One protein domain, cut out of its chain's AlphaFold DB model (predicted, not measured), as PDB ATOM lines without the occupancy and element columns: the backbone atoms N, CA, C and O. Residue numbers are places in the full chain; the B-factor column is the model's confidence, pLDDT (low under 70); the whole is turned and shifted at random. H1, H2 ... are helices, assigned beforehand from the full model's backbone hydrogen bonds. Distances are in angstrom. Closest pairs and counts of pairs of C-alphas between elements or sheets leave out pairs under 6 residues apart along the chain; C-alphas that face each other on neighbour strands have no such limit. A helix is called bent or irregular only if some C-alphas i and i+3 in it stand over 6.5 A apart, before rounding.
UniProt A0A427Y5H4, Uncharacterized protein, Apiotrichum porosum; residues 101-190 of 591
ATOM      1  N   LEU A 101     128.211  62.082 116.757       86.81
ATOM      2  CA  LEU A 101     127.361  63.254 116.588       86.81
ATOM      3  C   LEU A 101     126.823  63.777 117.934       86.81
ATOM      4  O   LEU A 101     126.915  64.974 118.201       86.81
ATOM      5  N   ALA A 102     126.352  62.886 118.811       86.94
ATOM      6  CA  ALA A 102     125.875  63.242 120.150       86.94
ATOM      7  C   ALA A 102     127.004  63.730 121.077       86.94
ATOM      8  O   ALA A 102     126.781  64.577 121.937       86.94
ATOM      9  N   LEU A 103     128.234  63.231 120.900       91.88
ATOM     10  CA  LEU A 103     129.398  63.768 121.611       91.88
ATOM     11  C   LEU A 103     129.741  65.186 121.133       91.88
ATOM     12  O   LEU A 103     129.975  66.061 121.964       91.88
ATOM     13  N   THR A 104     129.720  65.439 119.817       95.12
ATOM     14  CA  THR A 104     129.991  66.785 119.283       95.12
ATOM     15  C   THR A 104     128.927  67.806 119.680       95.12
ATOM     16  O   THR A 104     129.289  68.928 120.013       95.12
ATOM     17  N   SER A 105     127.641  67.441 119.738       95.44
ATOM     18  CA  SER A 105     126.591  68.373 120.174       95.44
ATOM     19  C   SER A 105     126.688  68.736 121.657       95.44
ATOM     20  O   SER A 105     126.475  69.896 122.006       95.44
ATOM     21  N   ILE A 106     127.072  67.791 122.524       95.75
ATOM     22  CA  ILE A 106     127.371  68.077 123.937       95.75
ATOM     23  C   ILE A 106     128.603  68.985 124.053       95.75
ATOM     24  O   ILE A 106     128.581  69.945 124.819       95.75
ATOM     25  N   ALA A 107     129.659  68.721 123.276       96.75
ATOM     26  CA  ALA A 107     130.861  69.555 123.270       96.75
ATOM     27  C   ALA A 107     130.559  70.996 122.823       96.75
ATOM     28  O   ALA A 107     130.989  71.929 123.494       96.75
ATOM     29  N   VAL A 108     129.762  71.179 121.762       97.81
ATOM     30  CA  VAL A 108     129.272  72.498 121.326       97.81
ATOM     31  C   VAL A 108     128.473  73.171 122.442       97.81
ATOM     32  O   VAL A 108     128.786  74.300 122.798       97.81
ATOM     33  N   ALA A 109     127.510  72.479 123.060       97.50
ATOM     34  CA  ALA A 109     126.683  73.072 124.110       97.50
ATOM     35  C   ALA A 109     127.494  73.566 125.319       97.50
ATOM     36  O   ALA A 109     127.265  74.673 125.816       97.50
ATOM     37  N   LEU A 110     128.463  72.769 125.775       97.56
ATOM     38  CA  LEU A 110     129.352  73.136 126.879       97.56
ATOM     39  C   LEU A 110     130.309  74.269 126.484       97.56
ATOM     40  O   LEU A 110     130.469  75.213 127.254       97.56
ATOM     41  N   ALA A 111     130.895  74.217 125.284       97.56
ATOM     42  CA  ALA A 111     131.798  75.253 124.786       97.56
ATOM     43  C   ALA A 111     131.088  76.608 124.622       97.56
ATOM     44  O   ALA A 111     131.610  77.620 125.079       97.56
ATOM     45  N   THR A 112     129.880  76.635 124.048       97.06
ATOM     46  CA  THR A 112     129.061  77.853 123.936       97.06
ATOM     47  C   THR A 112     128.675  78.398 125.314       97.06
ATOM     48  O   THR A 112     128.816  79.597 125.543       97.06
ATOM     49  N   SER A 113     128.259  77.537 126.254       96.06
ATOM     50  CA  SER A 113     127.931  77.958 127.629       96.06
ATOM     51  C   SER A 113     129.133  78.598 128.334       96.06
ATOM     52  O   SER A 113     129.002  79.646 128.963       96.06
ATOM     53  N   ALA A 114     130.313  77.977 128.213       96.06
ATOM     54  CA  ALA A 114     131.549  78.456 128.823       96.06
ATOM     55  C   ALA A 114     132.062  79.748 128.166       96.06
ATOM     56  O   ALA A 114     132.451  80.671 128.873       96.06
ATOM     57  N   ALA A 115     132.015  79.846 126.834       95.75
ATOM     58  CA  ALA A 115     132.412  81.051 126.106       95.75
ATOM     59  C   ALA A 115     131.537  82.259 126.479       95.75
ATOM     60  O   ALA A 115     132.062  83.347 126.711       95.75
ATOM     61  N   LEU A 116     130.219  82.058 126.613       93.31
ATOM     62  CA  LEU A 116     129.318  83.096 127.115       93.31
ATOM     63  C   LEU A 116     129.663  83.502 128.550       93.31
ATOM     64  O   LEU A 116     129.707  84.693 128.820       93.31
ATOM     65  N   LEU A 117     129.983  82.552 129.436       92.31
ATOM     66  CA  LEU A 117     130.309  82.854 130.836       92.31
ATOM     67  C   LEU A 117     131.643  83.606 130.986       92.31
ATOM     68  O   LEU A 117     131.825  84.364 131.934       92.31
ATOM     69  N   VAL A 118     132.574  83.421 130.045       93.62
ATOM     70  CA  VAL A 118     133.818  84.203 129.969       93.62
ATOM     71  C   VAL A 118     133.551  85.628 129.466       93.62
ATOM     72  O   VAL A 118     134.129  86.572 129.996       93.62
ATOM     73  N   ALA A 119     132.659  85.810 128.484       92.44
ATOM     74  CA  ALA A 119     132.282  87.135 127.973       92.44
ATOM     75  C   ALA A 119     131.378  87.930 128.945       92.44
ATOM     76  O   ALA A 119     131.479  89.157 129.061       92.44
ATOM     77  N   PHE A 120     130.505  87.217 129.658       91.69
ATOM     78  CA  PHE A 120     129.512  87.730 130.593       91.69
ATOM     79  C   PHE A 120     129.660  86.973 131.916       91.69
ATOM     80  O   PHE A 120     128.999  85.973 132.176       91.69
ATOM     81  N   THR A 121     130.538  87.474 132.783       87.19
ATOM     82  CA  THR A 121     130.983  86.837 134.038       87.19
ATOM     83  C   THR A 121     129.920  86.751 135.148       87.19
ATOM     84  O   THR A 121     130.249  86.628 136.329       87.19
ATOM     85  N   PHE A 122     128.634  86.816 134.802       82.94
ATOM     86  CA  PHE A 122     127.508  86.673 135.718       82.94
ATOM     87  C   PHE A 122     126.697  85.419 135.353       82.94
ATOM     88  O   PHE A 122     126.051  85.392 134.303       82.94
ATOM     89  N   PRO A 123     126.722  84.359 136.181       81.44
ATOM     90  CA  PRO A 123     126.092  83.091 135.838       81.44
ATOM     91  C   PRO A 123     124.562  83.211 135.847       81.44
ATOM     92  O   PRO A 123     123.938  83.430 136.882       81.44
ATOM     93  N   THR A 124     123.947  83.003 134.682       84.75
ATOM     94  CA  THR A 124     122.486  83.020 134.490       84.75
ATOM     95  C   THR A 124     122.007  81.770 133.754       84.75
ATOM     96  O   THR A 124     122.775  81.117 133.046       84.75
ATOM     97  N   THR A 125     120.709  81.457 133.846       89.31
ATOM     98  CA  THR A 125     120.103  80.330 133.107       89.31
ATOM     99  C   THR A 125     120.216  80.487 131.585       89.31
ATOM    100  O   THR A 125     120.226  79.487 130.870       89.31
ATOM    101  N   ILE A 126     120.375  81.722 131.094       90.81
ATOM    102  CA  ILE A 126     120.557  82.060 129.674       90.81
ATOM    103  C   ILE A 126     121.809  81.383 129.098       90.81
ATOM    104  O   ILE A 126     121.769  80.891 127.976       90.81
ATOM    105  N   HIS A 127     122.893  81.280 129.873       92.12
ATOM    106  CA  HIS A 127     124.126  80.607 129.450       92.12
ATOM    107  C   HIS A 127     123.868  79.147 129.064       92.12
ATOM    108  O   HIS A 127     124.250  78.695 127.985       92.12
ATOM    109  N   VAL A 128     123.157  78.432 129.942       92.81
ATOM    110  CA  VAL A 128     122.770  77.032 129.744       92.81
ATOM    111  C   VAL A 128     121.756  76.911 128.606       92.81
ATOM    112  O   VAL A 128     121.890  76.020 127.772       92.81
ATOM    113  N   PHE A 129     120.779  77.818 128.524       93.94
ATOM    114  CA  PHE A 129     119.793  77.848 127.442       93.94
ATOM    115  C   PHE A 129     120.446  78.004 126.063       93.94
ATOM    116  O   PHE A 129     120.204  77.178 125.183       93.94
ATOM    117  N   VAL A 130     121.313  79.005 125.877       94.88
ATOM    118  CA  VAL A 130     121.983  79.252 124.589       94.88
ATOM    119  C   VAL A 130     122.949  78.115 124.246       94.88
ATOM    120  O   VAL A 130     123.001  77.691 123.091       94.88
ATOM    121  N   GLY A 131     123.646  77.544 125.234       96.31
ATOM    122  CA  GLY A 131     124.442  76.332 125.042       96.31
ATOM    123  C   GLY A 131     123.610  75.143 124.554       96.31
ATOM    124  O   GLY A 131     123.925  74.538 123.528       96.31
ATOM    125  N   LEU A 132     122.505  74.828 125.235       95.69
ATOM    126  CA  LEU A 132     121.593  73.758 124.818       95.69
ATOM    127  C   LEU A 132     121.010  74.021 123.421       95.69
ATOM    128  O   LEU A 132     120.981  73.103 122.601       95.69
ATOM    129  N   ALA A 133     120.617  75.259 123.114       95.12
ATOM    130  CA  ALA A 133     120.115  75.644 121.798       95.12
ATOM    131  C   ALA A 133     121.173  75.466 120.694       95.12
ATOM    132  O   ALA A 133     120.867  74.906 119.637       95.12
ATOM    133  N   ALA A 134     122.429  75.847 120.949       96.50
ATOM    134  CA  ALA A 134     123.547  75.622 120.034       96.50
ATOM    135  C   ALA A 134     123.814  74.123 119.810       96.50
ATOM    136  O   ALA A 134     123.944  73.684 118.667       96.50
ATOM    137  N   GLY A 135     123.813  73.312 120.876       97.25
ATOM    138  CA  GLY A 135     123.978  71.857 120.786       97.25
ATOM    139  C   GLY A 135     122.847  71.159 120.021       97.25
ATOM    140  O   GLY A 135     123.115  70.308 119.170       97.25
ATOM    141  N   ILE A 136     121.590  71.546 120.270       96.44
ATOM    142  CA  ILE A 136     120.410  71.047 119.541       96.44
ATOM    143  C   ILE A 136     120.491  71.439 118.062       96.44
ATOM    144  O   ILE A 136     120.266  70.594 117.194       96.44
ATOM    145  N   THR A 137     120.859  72.687 117.764       96.06
ATOM    146  CA  THR A 137     121.003  73.181 116.387       96.06
ATOM    147  C   THR A 137     122.106  72.426 115.648       96.06
ATOM    148  O   THR A 137     121.858  71.898 114.564       96.06
ATOM    149  N   TRP A 138     123.285  72.274 116.261       97.19
ATOM    150  CA  TRP A 138     124.398  71.491 115.717       97.19
ATOM    151  C   TRP A 138     123.989  70.046 115.414       97.19
ATOM    152  O   TRP A 138     124.162  69.570 114.292       97.19
ATOM    153  N   TRP A 139     123.380  69.363 116.392       95.94
ATOM    154  CA  TRP A 139     122.900  67.992 116.222       95.94
ATOM    155  C   TRP A 139     121.909  67.879 115.056       95.94
ATOM    156  O   TRP A 139     122.072  67.028 114.185       95.94
ATOM    157  N   THR A 140     120.930  68.787 114.998       95.62
ATOM    158  CA  THR A 140     119.872  68.807 113.979       95.62
ATOM    159  C   THR A 140     120.436  69.018 112.576       95.62
ATOM    160  O   THR A 140     120.107  68.252 111.665       95.62
ATOM    161  N   VAL A 141     121.305  70.020 112.398       95.50
ATOM    162  CA  VAL A 141     121.921  70.372 111.108       95.50
ATOM    163  C   VAL A 141     122.845  69.257 110.624       95.50
ATOM    164  O   VAL A 141     122.728  68.821 109.479       95.50
ATOM    165  N   CYS A 142     123.718  68.731 111.484       94.75
ATOM    166  CA  CYS A 142     124.628  67.649 111.111       94.75
ATOM    167  C   CYS A 142     123.894  66.319 110.851       94.75
ATOM    168  O   CYS A 142     124.290  65.577 109.950       94.75
ATOM    169  N   SER A 143     122.795  66.033 111.561       91.19
ATOM    170  CA  SER A 143     121.884  64.924 111.235       91.19
ATOM    171  C   SER A 143     121.294  65.063 109.828       91.19
ATOM    172  O   SER A 143     121.371  64.118 109.039       91.19
ATOM    173  N   TRP A 144     120.759  66.238 109.478       93.06
ATOM    174  CA  TRP A 144     120.224  66.495 108.134       93.06
ATOM    175  C   TRP A 144     121.307  66.417 107.057       93.06
ATOM    176  O   TRP A 144     121.114  65.721 106.061       93.06
ATOM    177  N   ALA A 145     122.472  67.033 107.273       92.19
ATOM    178  CA  ALA A 145     123.605  66.959 106.352       92.19
ATOM    179  C   ALA A 145     124.050  65.507 106.103       92.19
ATOM    180  O   ALA A 145     124.294  65.117 104.960       92.19
ATOM    181  N   ARG A 146     124.075  64.670 107.150       87.94
ATOM    182  CA  ARG A 146     124.374  63.235 107.049       87.94
ATOM    183  C   ARG A 146     123.320  62.477 106.235       87.94
ATOM    184  O   ARG A 146     123.692  61.647 105.408       87.94
ATOM    185  N   ILE A 147     122.030  62.754 106.436       85.62
ATOM    186  CA  ILE A 147     120.937  62.153 105.648       85.62
ATOM    187  C   ILE A 147     121.055  62.559 104.172       85.62
ATOM    188  O   ILE A 147     121.069  61.690 103.301       85.62
ATOM    189  N   ILE A 148     121.209  63.858 103.893       88.25
ATOM    190  CA  ILE A 148     121.355  64.408 102.536       88.25
ATOM    191  C   ILE A 148     122.570  63.790 101.832       88.25
ATOM    192  O   ILE A 148     122.449  63.338 100.695       88.25
ATOM    193  N   PHE A 149     123.712  63.678 102.517       87.69
ATOM    194  CA  PHE A 149     124.912  63.039 101.976       87.69
ATOM    195  C   PHE A 149     124.659  61.587 101.540       87.69
ATOM    196  O   PHE A 149     125.024  61.213 100.426       87.69
ATOM    197  N   TYR A 150     123.991  60.768 102.364       83.62
ATOM    198  CA  TYR A 150     123.656  59.393 101.971       83.62
ATOM    199  C   TYR A 150     122.685  59.333 100.787       83.62
ATOM    200  O   TYR A 150     122.861  58.481  99.915       83.62
ATOM    201  N   LEU A 151     121.697  60.232 100.723       82.94
ATOM    202  CA  LEU A 151     120.767  60.312  99.593       82.94
ATOM    203  C   LEU A 151     121.501  60.666  98.289       82.94
ATOM    204  O   LEU A 151     121.333  59.964  97.295       82.94
ATOM    205  N   VAL A 152     122.374  61.679  98.311       85.56
ATOM    206  CA  VAL A 152     123.190  62.097  97.154       85.56
ATOM    207  C   VAL A 152     124.161  60.995  96.715       85.56
ATOM    208  O   VAL A 152     124.295  60.718  95.526       85.56
ATOM    209  N   VAL A 153     124.820  60.304  97.650       83.88
ATOM    210  CA  VAL A 153     125.716  59.186  97.306       83.88
ATOM    211  C   VAL A 153     124.944  58.002  96.711       83.88
ATOM    212  O   VAL A 153     125.456  57.336  95.809       83.88
ATOM    213  N   ALA A 154     123.722  57.731  97.178       78.31
ATOM    214  CA  ALA A 154     122.893  56.652  96.648       78.31
ATOM    215  C   ALA A 154     122.357  56.954  95.236       78.31
ATOM    216  O   ALA A 154     122.373  56.055  94.391       78.31
ATOM    217  N   THR A 155     121.950  58.201  94.952       81.25
ATOM    218  CA  THR A 155     121.530  58.612  93.600       81.25
ATOM    219  C   THR A 155     122.701  58.598  92.620       81.25
ATOM    220  O   THR A 155     122.592  57.971  91.568       81.25
ATOM    221  N   LEU A 156     123.854  59.175  92.983       83.94
ATOM    222  CA  LEU A 156     125.056  59.191  92.134       83.94
ATOM    223  C   LEU A 156     125.598  57.789  91.811       83.94
ATOM    224  O   LEU A 156     126.175  57.583  90.748       83.94
ATOM    225  N   ARG A 157     125.423  56.813  92.713       81.19
ATOM    226  CA  ARG A 157     125.876  55.423  92.507       81.19
ATOM    227  C   ARG A 157     124.840  54.518  91.832       81.19
ATOM    228  O   ARG A 157     125.109  53.328  91.686       81.19
ATOM    229  N   GLY A 158     123.664  55.037  91.465       68.62
ATOM    230  CA  GLY A 158     122.626  54.297  90.731       68.62
ATOM    231  C   GLY A 158     122.126  53.016  91.417       68.62
ATOM    232  O   GLY A 158     121.594  52.131  90.753       68.62
ATOM    233  N   SER A 159     122.323  52.878  92.734       62.56
ATOM    234  CA  SER A 159     122.096  51.623  93.457       62.56
ATOM    235  C   SER A 159     121.116  51.823  94.613       62.56
ATOM    236  O   SER A 159     121.500  52.384  95.641       62.56
ATOM    237  N   PRO A 160     119.879  51.295  94.537       56.81
ATOM    238  CA  PRO A 160     118.941  51.354  95.662       56.81
ATOM    239  C   PRO A 160     119.429  50.548  96.880       56.81
ATOM    240  O   PRO A 160     118.992  50.794  97.998       56.81
ATOM    241  N   ARG A 161     120.393  49.629  96.699       52.97
ATOM    242  CA  ARG A 161     121.075  48.924  97.802       52.97
ATOM    243  C   ARG A 161     122.139  49.777  98.507       52.97
ATOM    244  O   ARG A 161     122.563  49.412  99.597       52.97
ATOM    245  N   ALA A 162     122.558  50.903  97.919       49.94
ATOM    246  CA  ALA A 162     123.449  51.873  98.558       49.94
ATOM    247  C   ALA A 162     122.706  52.854  99.484       49.94
ATOM    248  O   ALA A 162     123.358  53.639 100.172       49.94
ATOM    249  N   LEU A 163     121.369  52.783  99.552       53.66
ATOM    250  CA  LEU A 163     120.531  53.570 100.459       53.66
ATOM    251  C   LEU A 163     120.613  53.036 101.905       53.66
ATOM    252  O   LEU A 163     119.610  52.749 102.557       53.66
ATOM    253  N   ALA A 164     121.839  52.916 102.421       55.53
ATOM    254  CA  ALA A 164     122.138  52.666 103.823       55.53
ATOM    255  C   ALA A 164     121.889  53.942 104.648       55.53
ATOM    256  O   ALA A 164     122.782  54.437 105.339       55.53
ATOM    257  N   LEU A 165     120.658  54.467 104.569       60.06
ATOM    258  CA  LEU A 165     120.151  55.413 105.553       60.06
ATOM    259  C   LEU A 165     120.432  54.821 106.940       60.06
ATOM    260  O   LEU A 165     120.209  53.619 107.145       60.06
ATOM    261  N   PRO A 166     120.955  55.617 107.888       61.44
ATOM    262  CA  PRO A 166     121.212  55.114 109.224       61.44
ATOM    263  C   PRO A 166     119.899  54.552 109.776       61.44
ATOM    264  O   PRO A 166     118.875  55.232 109.744       61.44
ATOM    265  N   ARG A 167     119.915  53.290 110.231       69.94
ATOM    266  CA  ARG A 167     118.739  52.608 110.797       69.94
ATOM    267  C   ARG A 167     118.367  53.256 112.125       69.94
ATOM    268  O   ARG A 167     118.756  52.782 113.189       69.94
ATOM    269  N   TRP A 168     117.669  54.376 112.035       72.06
ATOM    270  CA  TRP A 168     117.181  55.118 113.175       72.06
ATOM    271  C   TRP A 168     116.009  54.384 113.813       72.06
ATOM    272  O   TRP A 168     115.134  53.855 113.128       72.06
ATOM    273  N   SER A 169     116.004  54.348 115.142       82.69
ATOM    274  CA  SER A 169     114.829  53.912 115.888       82.69
ATOM    275  C   SER A 169     113.700  54.935 115.734       82.69
ATOM    276  O   SER A 169     113.941  56.115 115.471       82.69
ATOM    277  N   THR A 170     112.458  54.514 115.982       85.06
ATOM    278  CA  THR A 170     111.294  55.416 116.005       85.06
ATOM    279  C   THR A 170     111.526  56.627 116.918       85.06
ATOM    280  O   THR A 170     111.153  57.742 116.566       85.06
ATOM    281  N   GLY A 171     112.221  56.431 118.048       85.38
ATOM    282  CA  GLY A 171     112.604  57.507 118.965       85.38
ATOM    283  C   GLY A 171     113.634  58.485 118.386       85.38
ATOM    284  O   GLY A 171     113.518  59.683 118.618       85.38
ATOM    285  N   GLN A 172     114.602  58.018 117.589       83.88
ATOM    286  CA  GLN A 172     115.564  58.897 116.906       83.88
ATOM    287  C   GLN A 172     114.895  59.720 115.798       83.88
ATOM    288  O   GLN A 172     115.157  60.917 115.690       83.88
ATOM    289  N   CYS A 173     113.977  59.120 115.034       86.88
ATOM    290  CA  CYS A 173     113.163  59.850 114.059       86.88
ATOM    291  C   CYS A 173     112.282  60.915 114.733       86.88
ATOM    292  O   CYS A 173     112.245  62.055 114.273       86.88
ATOM    293  N   ALA A 174     111.622  60.570 115.845       90.19
ATOM    294  CA  ALA A 174     110.815  61.512 116.622       90.19
ATOM    295  C   ALA A 174     111.662  62.657 117.207       90.19
ATOM    296  O   ALA A 174     111.264  63.815 117.114       90.19
ATOM    297  N   ALA A 175     112.852  62.354 117.743       90.75
ATOM    298  CA  ALA A 175     113.784  63.358 118.249       90.75
ATOM    299  C   ALA A 175     114.266  64.310 117.141       90.75
ATOM    300  O   ALA A 175     114.217  65.522 117.325       90.75
ATOM    301  N   GLN A 176     114.651  63.794 115.965       91.69
ATOM    302  CA  GLN A 176     115.036  64.645 114.832       91.69
ATOM    303  C   GLN A 176     113.881  65.533 114.376       91.69
ATOM    304  O   GLN A 176     114.101  66.714 114.118       91.69
ATOM    305  N   PHE A 177     112.660  64.996 114.287       94.38
ATOM    306  CA  PHE A 177     111.485  65.787 113.926       94.38
ATOM    307  C   PHE A 177     111.246  66.915 114.939       94.38
ATOM    308  O   PHE A 177     111.182  68.077 114.545       94.38
ATOM    309  N   ALA A 178     111.220  66.598 116.237       96.31
ATOM    310  CA  ALA A 178     111.026  67.579 117.304       96.31
ATOM    311  C   ALA A 178     112.118  68.664 117.318       96.31
ATOM    312  O   ALA A 178     111.802  69.851 117.363       96.31
ATOM    313  N   CYS A 179     113.397  68.286 117.210       96.25
ATOM    314  CA  CYS A 179     114.497  69.250 117.151       96.25
ATOM    315  C   CYS A 179     114.476  70.084 115.859       96.25
ATOM    316  O   CYS A 179     114.774  71.272 115.906       96.25
ATOM    317  N   THR A 180     114.058  69.511 114.724       96.56
ATOM    318  CA  THR A 180     113.876  70.266 113.469       96.56
ATOM    319  C   THR A 180     112.771  71.307 113.612       96.56
ATOM    320  O   THR A 180     112.986  72.461 113.256       96.56
ATOM    321  N   VAL A 181     111.620  70.939 114.187       97.25
ATOM    322  CA  VAL A 181     110.525  71.883 114.473       97.25
ATOM    323  C   VAL A 181     110.985  72.985 115.434       97.25
ATOM    324  O   VAL A 181     110.697  74.150 115.187       97.25
ATOM    325  N   LEU A 182     111.752  72.650 116.477       95.06
ATOM    326  CA  LEU A 182     112.273  73.627 117.439       95.06
ATOM    327  C   LEU A 182     113.288  74.604 116.815       95.06
ATOM    328  O   LEU A 182     113.207  75.805 117.056       95.06
ATOM    329  N   VAL A 183     114.204  74.115 115.973       95.75
ATOM    330  CA  VAL A 183     115.166  74.966 115.248       95.75
ATOM    331  C   VAL A 183     114.448  75.859 114.233       95.75
ATOM    332  O   VAL A 183     114.747  77.049 114.153       95.75
ATOM    333  N   LEU A 184     113.462  75.331 113.497       95.69
ATOM    334  CA  LEU A 184     112.628  76.133 112.595       95.69
ATOM    335  C   LEU A 184     111.809  77.183 113.357       95.69
ATOM    336  O   LEU A 184     111.687  78.308 112.883       95.69
ATOM    337  N   PHE A 185     111.309  76.857 114.554       94.50
ATOM    338  CA  PHE A 185     110.640  77.817 115.428       94.50
ATOM    339  C   PHE A 185     111.585  78.955 115.844       94.50
ATOM    340  O   PHE A 185     111.243  80.118 115.633       94.50
ATOM    341  N   TRP A 186     112.797  78.652 116.332       93.31
ATOM    342  CA  TRP A 186     113.804  79.673 116.663       93.31
ATOM    343  C   TRP A 186     114.195  80.548 115.465       93.31
ATOM    344  O   TRP A 186     114.379  81.751 115.628       93.31
ATOM    345  N   LEU A 187     114.276  79.976 114.261       91.94
ATOM    346  CA  LEU A 187     114.499  80.749 113.037       91.94
ATOM    347  C   LEU A 187     113.293  81.639 112.690       91.94
ATOM    348  O   LEU A 187     113.490  82.776 112.273       91.94
ATOM    349  N   SER A 188     112.061  81.158 112.895       94.00
ATOM    350  CA  SER A 188     110.832  81.904 112.573       94.00
ATOM    351  C   SER A 188     110.577  83.114 113.476       94.00
ATOM    352  O   SER A 188     110.016  84.100 113.010       94.00
ATOM    353  N   ILE A 189     111.012  83.064 114.742       91.31
ATOM    354  CA  ILE A 189     110.906  84.199 115.676       91.31
ATOM    355  C   ILE A 189     112.071  85.191 115.554       91.31
ATOM    356  O   ILE A 189     111.980  86.291 116.086       91.31
ATOM    357  N   GLY A 190     113.147  84.822 114.849       87.50
ATOM    358  CA  GLY A 190     114.334  85.648 114.646       87.50
ATOM    359  C   GLY A 190     115.471  85.379 115.642       87.50
ATOM    360  O   GLY A 190     115.261  85.109 116.825       87.50
TER     361      GLY A 190
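This is residues 101 to 190 of the 591 residues of an uncharacterized protein of Apiotrichum porosum (UniProt A0A427Y5H4). One long helix, H2, runs through the middle of the domain, with H1 folded back along its first part as a helical hairpin on one side and H3 crossing it steeply at about its middle on the other side. The last part of H2 runs on past both, and from its end a long loop, residues 157 to 169, folds back to H3, whose first residues, 170 to 174, stick out together with Ser 169. The printed part has 90 residues with three named helices, H1, H2 and H3 in that order along the chain, and no named strand; the class is all helix. The whole is loose, with a radius of gyration of the C-alphas of 16.5 A, and its outline is a rod of 55 by 23 by 23 A, with H2 running along the longest axis.

The printed part begins with H1, residues 101 to 119, and a tight link of 5 residues joins it to H2, residues 125 to 156. H1 and H2 touch, with 36 pairs of C-alphas within 8 A. Their closest C-alphas are those of Ala 109 and Gly 131, 4.1 A apart. Their lines stand at a steep tilt of 35.2 degrees, only just past shallow, and they run opposite ways. These two helices form a hairpin, and their centres are 14.5 A apart. After H2 comes a long link of 13 residues, which leads to H3, residues 170 to 189. H2 and H3 touch, with 9 pairs of C-alphas within 8 A. This touch is made by residues 136 to 143 of H2 alone and by residues 176 to 183 of H3 alone. The closest C-alphas are those of Thr 140 and Thr 180, 6.2 A apart, and the two centres are 10.1 A apart. The lines of H2 and H3 stand at a steep tilt of 64 degrees, and these helices too run opposite ways. H1 and H3 are apart, with no C-alpha of the one within 8 A of the other. In H1, H2 and H3 every O i to N i+4 pair is within hydrogen-bond range.

H1 runs from Leu 101, with its C-alpha at (127.361, 63.254, 116.588), to Ala 119, and is 26.9 A long from first to last C-alpha. H2, the longest helix with 32 residues, runs from Thr 125, with its C-alpha at (120.103, 80.330, 133.107), to Leu 156, with its C-alpha at (125.056, 59.191, 92.134), a length of 46.4 A. H3 has 20 residues, from Thr 170 to Ile 189, whose C-alpha is at (110.906, 84.199, 115.676), and is 28.8 A long. None of the three helices is bent or irregular.

The two C-alphas farthest apart are those of Phe 122, in the link between H1 and H2, and Gly 158, in the link between H2 and H3, at 55.6 A. The first and last printed C-alphas, those of Leu 101 and Gly 190, are 26.0 A apart. The printed part has no cut; it belongs to a full chain of 591 residues. The long link, residues 157 to 169, has no named element, and its C-alphas lie 15 to 29 A from the mean of the C-alphas. Residues 169 to 174, of which 170 to 174 belong to H3, stand free. The mean pLDDT of the printed part is 87.7; the model's confidence is under 70 at residues 158 to 167, within the long link, while the means of H1, H2 and H3 are 95, 91 and 92.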